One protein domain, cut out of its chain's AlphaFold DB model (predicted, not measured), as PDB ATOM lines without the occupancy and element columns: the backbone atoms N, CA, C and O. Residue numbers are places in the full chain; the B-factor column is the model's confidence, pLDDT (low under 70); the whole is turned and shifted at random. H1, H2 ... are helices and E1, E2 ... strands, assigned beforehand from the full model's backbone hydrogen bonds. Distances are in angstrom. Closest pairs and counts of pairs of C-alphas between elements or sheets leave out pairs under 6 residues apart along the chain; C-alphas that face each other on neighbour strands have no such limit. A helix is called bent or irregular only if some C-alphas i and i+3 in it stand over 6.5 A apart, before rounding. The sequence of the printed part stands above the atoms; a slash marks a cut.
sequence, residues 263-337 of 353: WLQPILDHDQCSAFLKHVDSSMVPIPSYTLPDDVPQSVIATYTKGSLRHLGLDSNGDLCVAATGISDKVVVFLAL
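Overview. This is residues 263 to 337 of the 353 residues of an uncharacterized protein of Scleroderma citrinum Foug A (UniProt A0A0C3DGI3). One strongly twisted sheet of five strands makes the core, with two short helices, H1 and H2, close together and only grazing it. Its strands run E1 E4 E3 E2 E5, a mixed sheet, and their lines turn by 104 degrees from edge to edge. The printed part has 75 residues, with the named elements H1 H2 E1 E2 E3 E4 E5 in that order; the class is mixed, helices and strands. The whole is compact, with a radius of gyration of the C-alphas of 11.1 A and spans of 29 by 23 by 20 A.

Along the chain. H1, residues 263 to 268, begins with C-alpha 263 at (108.653, 157.045, 172.150) and is only just irregular: C-alphas 263 and 266 are 6.7 A apart. H2 is residues 275 to 278. The strands are E1, residues 287 to 291, 11.0 A; E2, 299 to 303, 12.9 A; E3, 309 to 314, 17.1 A; E4, 320 to 325, 14.7 A; and E5, 331 to 336, 14.1 A, ending with C-alpha 336 at (116.669, 148.648, 179.562).

Arrangement. E2, E3 and E4 form a meander, each strand the antiparallel neighbour of the one before. In the hairpin E2 and E3, N 300 and O 312 are 2.8 A apart; in the hairpin E3 and E4, N 311 and O 323 are 2.8 A apart, both within hydrogen-bond range. Edge strand E1 is parallel to E4, N 287 to O 320 at 2.8 A, and edge strand E5 is parallel to E2, N 301 to O 333 at 2.9 A. H1 only grazes the sheet with residues 264 to 267, and H2 with 276 to 277. H1 and H2 are close but not clearly touching; their closest C-alphas, of Leu 268 and Lys 278, are 5.9 A apart. In H1, 1 of 2 O i to N i+4 pairs is within hydrogen-bond range; H2 is too short for such a pair.

Size, cuts and confidence. The C-alphas farthest apart, of Lys 306 and Asn 317, are 31.2 A apart. The printed part has no cut and no long link. Mean pLDDT of the printed part is 84.9; residues 282, 283 and 307 are under 70.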
ATOM      1  N   TRP A 263     107.533 157.357 171.246       89.50
ATOM      2  CA  TRP A 263     108.653 157.045 172.150       89.50
ATOM      3  C   TRP A 263     108.227 156.266 173.412       89.50
ATOM      4  O   TRP A 263     109.052 155.592 174.028       89.50
ATOM      5  N   LEU A 264     106.950 156.358 173.802       90.88
ATOM      6  CA  LEU A 264     106.373 155.694 174.971       90.88
ATOM      7  C   LEU A 264     105.968 154.240 174.669       90.88
ATOM      8  O   LEU A 264     105.977 153.420 175.582       90.88
ATOM      9  N   GLN A 265     105.658 153.885 173.413       92.44
ATOM     10  CA  GLN A 265     105.175 152.537 173.070       92.44
ATOM     11  C   GLN A 265     106.153 151.426 173.509       92.44
ATOM     12  O   GLN A 265     105.716 150.523 174.220       92.44
ATOM     13  N   PRO A 266     107.480 151.519 173.259       91.25
ATOM     14  CA  PRO A 266     108.427 150.487 173.697       91.25
ATOM     15  C   PRO A 266     108.582 150.382 175.221       91.25
ATOM     16  O   PRO A 266     109.091 149.380 175.717       91.25
ATOM     17  N   ILE A 267     108.143 151.396 175.978       91.62
ATOM     18  CA  ILE A 267     108.039 151.329 177.441       91.62
ATOM     19  C   ILE A 267     106.774 150.570 177.846       91.62
ATOM     20  O   ILE A 267     106.839 149.770 178.771       91.62
ATOM     21  N   LEU A 268     105.636 150.789 177.181       91.00
ATOM     22  CA  LEU A 268     104.366 150.104 177.477       91.00
ATOM     23  C   LEU A 268     104.402 148.612 177.100       91.00
ATOM     24  O   LEU A 268     103.878 147.780 177.851       91.00
ATOM     25  N   ASP A 269     105.065 148.292 175.988       91.50
ATOM     26  CA  ASP A 269     105.233 146.931 175.465       91.50
ATOM     27  C   ASP A 269     106.203 146.079 176.292       91.50
ATOM     28  O   ASP A 269     106.122 144.855 176.264       91.50
ATOM     29  N   HIS A 270     107.112 146.701 177.047       90.94
ATOM     30  CA  HIS A 270     108.110 145.976 177.830       90.94
ATOM     31  C   HIS A 270     107.434 145.071 178.882       90.94
ATOM     32  O   HIS A 270     106.577 145.524 179.645       90.94
ATOM     33  N   ASP A 271     107.851 143.804 178.987       88.62
ATOM     34  CA  ASP A 271     107.196 142.801 179.852       88.62
ATOM     35  C   ASP A 271     107.118 143.237 181.323       88.62
ATOM     36  O   ASP A 271     106.091 143.111 181.987       88.62
ATOM     37  N   GLN A 272     108.214 143.815 181.818       87.44
ATOM     38  CA  GLN A 272     108.334 144.361 183.175       87.44
ATOM     39  C   GLN A 272     107.632 145.719 183.379       87.44
ATOM     40  O   GLN A 272     107.670 146.261 184.484       87.44
ATOM     41  N   CYS A 273     107.001 146.302 182.355       86.38
ATOM     42  CA  CYS A 273     106.334 147.593 182.482       86.38
ATOM     43  C   CYS A 273     105.199 147.530 183.508       86.38
ATOM     44  O   CYS A 273     104.256 146.740 183.392       86.38
ATOM     45  N   SER A 274     105.297 148.386 184.527       84.75
ATOM     46  CA  SER A 274     104.342 148.397 185.627       84.75
ATOM     47  C   SER A 274     102.945 148.764 185.136       84.75
ATOM     48  O   SER A 274     102.762 149.718 184.378       84.75
ATOM     49  N   ALA A 275     101.938 148.044 185.634       83.12
ATOM     50  CA  ALA A 275     100.548 148.232 185.236       83.12
ATOM     51  C   ALA A 275     100.081 149.693 185.365       83.12
ATOM     52  O   ALA A 275      99.243 150.122 184.582       83.12
ATOM     53  N   PHE A 276     100.626 150.490 186.297       81.38
ATOM     54  CA  PHE A 276     100.216 151.891 186.432       81.38
ATOM     55  C   PHE A 276     100.470 152.725 185.166       81.38
ATOM     56  O   PHE A 276      99.620 153.560 184.867       81.38
ATOM     57  N   LEU A 277     101.550 152.454 184.413       84.25
ATOM     58  CA  LEU A 277     101.857 153.127 183.144       84.25
ATOM     59  C   LEU A 277     100.977 152.643 181.984       84.25
ATOM     60  O   LEU A 277     100.643 153.428 181.104       84.25
ATOM     61  N   LYS A 278     100.536 151.378 181.992       82.81
ATOM     62  CA  LYS A 278      99.679 150.826 180.921       82.81
ATOM     63  C   LYS A 278      98.294 151.481 180.860       82.81
ATOM     64  O   LYS A 278      97.677 151.491 179.803       82.81
ATOM     65  N   HIS A 279      97.837 152.076 181.964       74.62
ATOM     66  CA  HIS A 279      96.580 152.831 182.040       74.62
ATOM     67  C   HIS A 279      96.749 154.353 181.867       74.62
ATOM     68  O   HIS A 279      95.838 155.099 182.229       74.62
ATOM     69  N   VAL A 280      97.903 154.833 181.395       74.31
ATOM     70  CA  VAL A 280      98.089 156.256 181.075       74.31
ATOM     71  C   VAL A 280      97.248 156.599 179.855       74.31
ATOM     72  O   VAL A 280      97.306 155.891 178.850       74.31
ATOM     73  N   ASP A 281      96.488 157.694 179.928       74.56
ATOM     74  CA  ASP A 281      95.961 158.312 178.720       74.56
ATOM     75  C   ASP A 281      97.134 158.940 177.976       74.56
ATOM     76  O   ASP A 281      97.606 160.035 178.266       74.56
ATOM     77  N   SER A 282      97.651 158.174 177.027       66.69
ATOM     78  CA  SER A 282      98.819 158.542 176.254       66.69
ATOM     79  C   SER A 282      98.564 159.716 175.312       66.69
ATOM     80  O   SER A 282      99.527 160.192 174.723       66.69
ATOM     81  N   SER A 283      97.318 160.195 175.165       68.19
ATOM     82  CA  SER A 283      97.010 161.442 174.449       68.19
ATOM     83  C   SER A 283      97.251 162.704 175.286       68.19
ATOM     84  O   SER A 283      97.248 163.809 174.740       68.19
ATOM     85  N   MET A 284      97.516 162.554 176.589       70.75
ATOM     86  CA  MET A 284      97.935 163.646 177.467       70.75
ATOM     87  C   MET A 284      99.350 164.121 177.118       70.75
ATOM     88  O   MET A 284     100.247 163.318 176.856       70.75
ATOM     89  N   VAL A 285      99.563 165.437 177.158       78.69
ATOM     90  CA  VAL A 285     100.876 166.045 176.907       78.69
ATOM     91  C   VAL A 285     101.815 165.704 178.073       78.69
ATOM     92  O   VAL A 285     101.520 166.089 179.204       78.69
ATOM     93  N   PRO A 286     102.950 165.016 177.840       84.19
ATOM     94  CA  PRO A 286     103.905 164.715 178.897       84.19
ATOM     95  C   PRO A 286     104.495 166.001 179.480       84.19
ATOM     96  O   PRO A 286     104.852 166.907 178.728       84.19
ATOM     97  N   ILE A 287     104.660 166.055 180.800       84.62
ATOM     98  CA  ILE A 287     105.258 167.189 181.514       84.62
ATOM     99  C   ILE A 287     106.763 166.914 181.699       84.62
ATOM    100  O   ILE A 287     107.127 166.088 182.546       84.62
ATOM    101  N   PRO A 288     107.662 167.560 180.928       87.62
ATOM    102  CA  PRO A 288     109.098 167.420 181.123       87.62
ATOM    103  C   PRO A 288     109.556 168.241 182.336       87.62
ATOM    104  O   PRO A 288     109.208 169.410 182.481       87.62
ATOM    105  N   SER A 289     110.372 167.647 183.204       87.94
ATOM    106  CA  SER A 289     110.917 168.306 184.401       87.94
ATOM    107  C   SER A 289     112.347 167.843 184.685       87.94
ATOM    108  O   SER A 289     112.742 166.751 184.292       87.94
ATOM    109  N   TYR A 290     113.167 168.647 185.362       88.88
ATOM    110  CA  TYR A 290     114.516 168.194 185.731       88.88
ATOM    111  C   TYR A 290     114.471 167.085 186.803       88.88
ATOM    112  O   TYR A 290     115.165 166.068 186.697       88.88
ATOM    113  N   THR A 291     113.584 167.246 187.784       89.25
ATOM    114  CA  THR A 291     113.331 166.304 188.882       89.25
ATOM    115  C   THR A 291     111.858 165.914 188.881       89.25
ATOM    116  O   THR A 291     111.011 166.788 188.709       89.25
ATOM    117  N   LEU A 292     111.545 164.634 189.116       88.94
ATOM    118  CA  LEU A 292     110.160 164.200 189.333       88.94
ATOM    119  C   LEU A 292     109.485 165.019 190.453       88.94
ATOM    120  O   LEU A 292     110.085 165.157 191.523       88.94
ATOM    121  N   PRO A 293     108.233 165.474 190.263       85.81
ATOM    122  CA  PRO A 293     107.453 166.117 191.316       85.81
ATOM    123  C   PRO A 293     107.294 165.268 192.591       85.81
ATOM    124  O   PRO A 293     107.234 164.033 192.561       85.81
ATOM    125  N   ASP A 294     107.196 165.938 193.741       84.56
ATOM    126  CA  ASP A 294     107.097 165.291 195.059       84.56
ATOM    127  C   ASP A 294     105.821 164.456 195.241       84.56
ATOM    128  O   ASP A 294     105.816 163.499 196.023       84.56
ATOM    129  N   ASP A 295     104.756 164.779 194.513       81.44
ATOM    130  CA  ASP A 295     103.468 164.091 194.545       81.44
ATOM    131  C   ASP A 295     103.396 162.865 193.620       81.44
ATOM    132  O   ASP A 295     102.490 162.049 193.797       81.44
ATOM    133  N   VAL A 296     104.378 162.659 192.730       87.44
ATOM    134  CA  VAL A 296     104.545 161.395 191.992       87.44
ATOM    135  C   VAL A 296     104.808 160.267 193.001       87.44
ATOM    136  O   VAL A 296     105.841 160.302 193.677       87.44
ATOM    137  N   PRO A 297     103.932 159.252 193.145       78.31
ATOM    138  CA  PRO A 297     104.055 158.247 194.203       78.31
ATOM    139  C   PRO A 297     104.865 157.017 193.771       78.31
ATOM    140  O   PRO A 297     105.352 156.273 194.619       78.31
ATOM    141  N   GLN A 298     104.975 156.779 192.462       86.81
ATOM    142  CA  GLN A 298     105.691 155.664 191.847       86.81
ATOM    143  C   GLN A 298     106.309 156.128 190.533       86.81
ATOM    144  O   GLN A 298     105.714 156.922 189.804       86.81
ATOM    145  N   SER A 299     107.484 155.597 190.220       92.00
ATOM    146  CA  SER A 299     108.188 155.873 188.977       92.00
ATOM    147  C   SER A 299     108.845 154.629 188.397       92.00
ATOM    148  O   SER A 299     109.211 153.698 189.115       92.00
ATOM    149  N   VAL A 300     109.000 154.622 187.081       91.88
ATOM    150  CA  VAL A 300     109.795 153.648 186.339       91.88
ATOM    151  C   VAL A 300     110.990 154.380 185.747       91.88
ATOM    152  O   VAL A 300     110.855 155.507 185.273       91.88
ATOM    153  N   ILE A 301     112.155 153.746 185.773       92.75
ATOM    154  CA  ILE A 301     113.337 154.240 185.074       92.75
ATOM    155  C   ILE A 301     113.410 153.574 183.702       92.75
ATOM    156  O   ILE A 301     113.413 152.351 183.611       92.75
ATOM    157  N   ALA A 302     113.496 154.377 182.647       91.62
ATOM    158  CA  ALA A 302     113.803 153.949 181.292       91.62
ATOM    159  C   ALA A 302     115.243 154.351 180.943       91.62
ATOM    160  O   ALA A 302     115.591 155.537 180.929       91.62
ATOM    161  N   THR A 303     116.080 153.357 180.659       90.88
ATOM    162  CA  THR A 303     117.482 153.535 180.271       90.88
ATOM    163  C   THR A 303     117.612 153.297 178.774       90.88
ATOM    164  O   THR A 303     117.376 152.188 178.295       90.88
ATOM    165  N   TYR A 304     117.995 154.334 178.032       86.31
ATOM    166  CA  TYR A 304     118.189 154.272 176.584       86.31
ATOM    167  C   TYR A 304     119.668 154.018 176.260       86.31
ATOM    168  O   TYR A 304     120.553 154.462 176.995       86.31
ATOM    169  N   THR A 305     119.967 153.364 175.135       75.38
ATOM    170  CA  THR A 305     121.335 152.904 174.798       75.38
ATOM    171  C   THR A 305     122.395 154.005 174.661       75.38
ATOM    172  O   THR A 305     123.582 153.709 174.730       75.38
ATOM    173  N   LYS A 306     121.999 155.277 174.522       72.00
ATOM    174  CA  LYS A 306     122.907 156.443 174.560       72.00
ATOM    175  C   LYS A 306     123.253 156.915 175.986       72.00
ATOM    176  O   LYS A 306     123.750 158.022 176.155       72.00
ATOM    177  N   GLY A 307     122.935 156.130 177.018       65.31
ATOM    178  CA  GLY A 307     123.163 156.480 178.426       65.31
ATOM    179  C   GLY A 307     122.190 157.522 178.993       65.31
ATOM    180  O   GLY A 307     122.240 157.828 180.181       65.31
ATOM    181  N   SER A 308     121.269 158.053 178.182       79.31
ATOM    182  CA  SER A 308     120.217 158.947 178.660       79.31
ATOM    183  C   SER A 308     119.203 158.161 179.488       79.31
ATOM    184  O   SER A 308     118.400 157.405 178.940       79.31
ATOM    185  N   LEU A 309     119.240 158.363 180.801       88.12
ATOM    186  CA  LEU A 309     118.254 157.855 181.748       88.12
ATOM    187  C   LEU A 309     117.045 158.799 181.816       88.12
ATOM    188  O   LEU A 309     117.185 160.024 181.699       88.12
ATOM    189  N   ARG A 310     115.850 158.232 181.987       91.44
ATOM    190  CA  ARG A 310     114.608 158.976 182.220       91.44
ATOM    191  C   ARG A 310     113.784 158.320 183.313       91.44
ATOM    192  O   ARG A 310     113.559 157.115 183.280       91.44
ATOM    193  N   HIS A 311     113.303 159.122 184.249       93.00
ATOM    194  CA  HIS A 311     112.269 158.731 185.194       93.00
ATOM    195  C   HIS A 311     110.900 159.057 184.593       93.00
ATOM    196  O   HIS A 311     110.687 160.169 184.115       93.00
ATOM    197  N   LEU A 312     109.973 158.106 184.633       92.38
ATOM    198  CA  LEU A 312     108.583 158.284 184.226       92.38
ATOM    199  C   LEU A 312     107.679 158.021 185.422       92.38
ATOM    200  O   LEU A 312     107.840 157.004 186.097       92.38
ATOM    201  N   GLY A 313     106.708 158.890 185.667       91.25
ATOM    202  CA  GLY A 313     105.732 158.713 186.738       91.25
ATOM    203  C   GLY A 313     104.421 159.419 186.429       91.25
ATOM    204  O   GLY A 313     104.314 160.120 185.427       91.25
ATOM    205  N   LEU A 314     103.431 159.222 187.295       88.25
ATOM    206  CA  LEU A 314     102.181 159.978 187.261       88.25
ATOM    207  C   LEU A 314     102.103 160.850 188.503       88.25
ATOM    208  O   LEU A 314     102.374 160.350 189.597       88.25
ATOM    209  N   ASP A 315     101.770 162.122 188.328       84.50
ATOM    210  CA  ASP A 315     101.538 163.047 189.438       84.50
ATOM    211  C   ASP A 315     100.190 162.765 190.140       84.50
ATOM    212  O   ASP A 315      99.512 161.761 189.881       84.50
ATOM    213  N   SER A 316      99.782 163.642 191.059       76.81
ATOM    214  CA  SER A 316      98.497 163.511 191.757       76.81
ATOM    215  C   SER A 316      97.259 163.811 190.896       76.81
ATOM    216  O   SER A 316      96.155 163.418 191.292       76.81
ATOM    217  N   ASN A 317      97.423 164.437 189.727       75.00
ATOM    218  CA  ASN A 317      96.367 164.667 188.735       75.00
ATOM    219  C   ASN A 317      96.216 163.472 187.773       75.00
ATOM    220  O   ASN A 317      95.135 163.251 187.223       75.00
ATOM    221  N   GLY A 318      97.272 162.666 187.629       75.56
ATOM    222  CA  GLY A 318      97.381 161.584 186.653       75.56
ATOM    223  C   GLY A 318      98.140 161.981 185.384       75.56
ATOM    224  O   GLY A 318      98.162 161.189 184.443       75.56
ATOM    225  N   ASP A 319      98.762 163.163 185.359       83.50
ATOM    226  CA  ASP A 319      99.581 163.645 184.249       83.50
ATOM    227  C   ASP A 319     100.905 162.865 184.170       83.50
ATOM    228  O   ASP A 319     101.540 162.564 185.186       83.50
ATOM    229  N   LEU A 320     101.346 162.531 182.951       88.94
ATOM    230  CA  LEU A 320     102.604 161.816 182.719       88.94
ATOM    231  C   LEU A 320     103.804 162.754 182.894       88.94
ATOM    232  O   LEU A 320     104.131 163.537 182.002       88.94
ATOM    233  N   CYS A 321     104.515 162.628 184.011       90.31
ATOM    234  CA  CYS A 321     105.775 163.326 184.241       90.31
ATOM    235  C   CYS A 321     106.954 162.550 183.644       90.31
ATOM    236  O   CYS A 321     107.103 161.346 183.879       90.31
ATOM    237  N   VAL A 322     107.839 163.260 182.942       91.88
ATOM    238  CA  VAL A 322     109.103 162.729 182.411       91.88
ATOM    239  C   VAL A 322     110.252 163.555 182.978       91.88
ATOM    240  O   VAL A 322     110.315 164.761 182.742       91.88
ATOM    241  N   ALA A 323     111.163 162.924 183.718       91.44
ATOM    242  CA  ALA A 323     112.241 163.621 184.409       91.44
ATOM    243  C   ALA A 323     113.641 163.043 184.181       91.44
ATOM    244  O   ALA A 323     113.809 161.873 183.834       91.44
ATOM    245  N   ALA A 324     114.661 163.884 184.371       88.88
ATOM    246  CA  ALA A 324     116.065 163.484 184.277       88.88
ATOM    247  C   ALA A 324     116.528 162.803 185.571       88.88
ATOM    248  O   ALA A 324     117.340 161.882 185.533       88.88
ATOM    249  N   THR A 325     115.967 163.232 186.703       87.88
ATOM    250  CA  THR A 325     116.236 162.704 188.042       87.88
ATOM    251  C   THR A 325     114.933 162.420 188.794       87.88
ATOM    252  O   THR A 325     113.866 162.948 188.468       87.88
ATOM    253  N   GLY A 326     115.000 161.578 189.819       85.19
ATOM    254  CA  GLY A 326     113.861 161.229 190.662       85.19
ATOM    255  C   GLY A 326     114.312 160.520 191.934       85.19
ATOM    256  O   GLY A 326     115.465 160.111 192.055       85.19
ATOM    257  N   ILE A 327     113.405 160.389 192.902       79.94
ATOM    258  CA  ILE A 327     113.740 159.844 194.224       79.94
ATOM    259  C   ILE A 327     113.795 158.310 194.155       79.94
ATOM    260  O   ILE A 327     112.826 157.666 193.755       79.94
ATOM    261  N   SER A 328     114.933 157.719 194.530       74.38
ATOM    262  CA  SER A 328     115.216 156.289 194.325       74.38
ATOM    263  C   SER A 328     114.263 155.336 195.055       74.38
ATOM    264  O   SER A 328     114.054 154.219 194.596       74.38
ATOM    265  N   ASP A 329     113.663 155.760 196.171       78.50
ATOM    266  CA  ASP A 329     112.685 154.974 196.937       78.50
ATOM    267  C   ASP A 329     111.298 154.899 196.268       78.50
ATOM    268  O   ASP A 329     110.498 154.025 196.603       78.50
ATOM    269  N   LYS A 330     111.035 155.777 195.291       79.94
ATOM    270  CA  LYS A 330     109.840 155.768 194.436       79.94
ATOM    271  C   LYS A 330     110.025 154.952 193.153       79.94
ATOM    272  O   LYS A 330     109.073 154.840 192.377       79.94
ATOM    273  N   VAL A 331     111.217 154.422 192.869       85.19
ATOM    274  CA  VAL A 331     111.462 153.623 191.656       85.19
ATOM    275  C   VAL A 331     110.956 152.200 191.873       85.19
ATOM    276  O   VAL A 331     111.439 151.493 192.752       85.19
ATOM    277  N   VAL A 332     109.990 151.768 191.059       83.94
ATOM    278  CA  VAL A 332     109.417 150.413 191.149       83.94
ATOM    279  C   VAL A 332     110.001 149.435 190.129       83.94
ATOM    280  O   VAL A 332     109.999 148.236 190.389       83.94
ATOM    281  N   VAL A 333     110.495 149.920 188.982       89.00
ATOM    282  CA  VAL A 333     111.081 149.102 187.904       89.00
ATOM    283  C   VAL A 333     112.171 149.893 187.168       89.00
ATOM    284  O   VAL A 333     112.048 151.107 186.997       89.00
ATOM    285  N   PHE A 334     113.202 149.190 186.695       90.44
ATOM    286  CA  PHE A 334     114.188 149.670 185.724       90.44
ATOM    287  C   PHE A 334     113.987 148.923 184.398       90.44
ATOM    288  O   PHE A 334     113.932 147.696 184.392       90.44
ATOM    289  N   LEU A 335     113.892 149.649 183.287       90.50
ATOM    290  CA  LEU A 335     113.704 149.123 181.935       90.50
ATOM    291  C   LEU A 335     114.931 149.469 181.088       90.50
ATOM    292  O   LEU A 335     115.266 150.645 180.932       90.50
ATOM    293  N   ALA A 336     115.592 148.459 180.527       90.19
ATOM    294  CA  ALA A 336     116.669 148.648 179.562       90.19
ATOM    295  C   ALA A 336     116.073 148.597 178.151       90.19
ATOM    296  O   ALA A 336     115.651 147.539 177.689       90.19
ATOM    297  N   LEU A 337     115.999 149.746 177.480       88.75
ATOM    298  CA  LEU A 337     115.381 149.844 176.160       88.75
ATOM    299  C   LEU A 337     116.392 149.499 175.051       88.75
ATOM    300  O   LEU A 337     117.558 149.896 175.150       88.75
TER     301      LEU A 337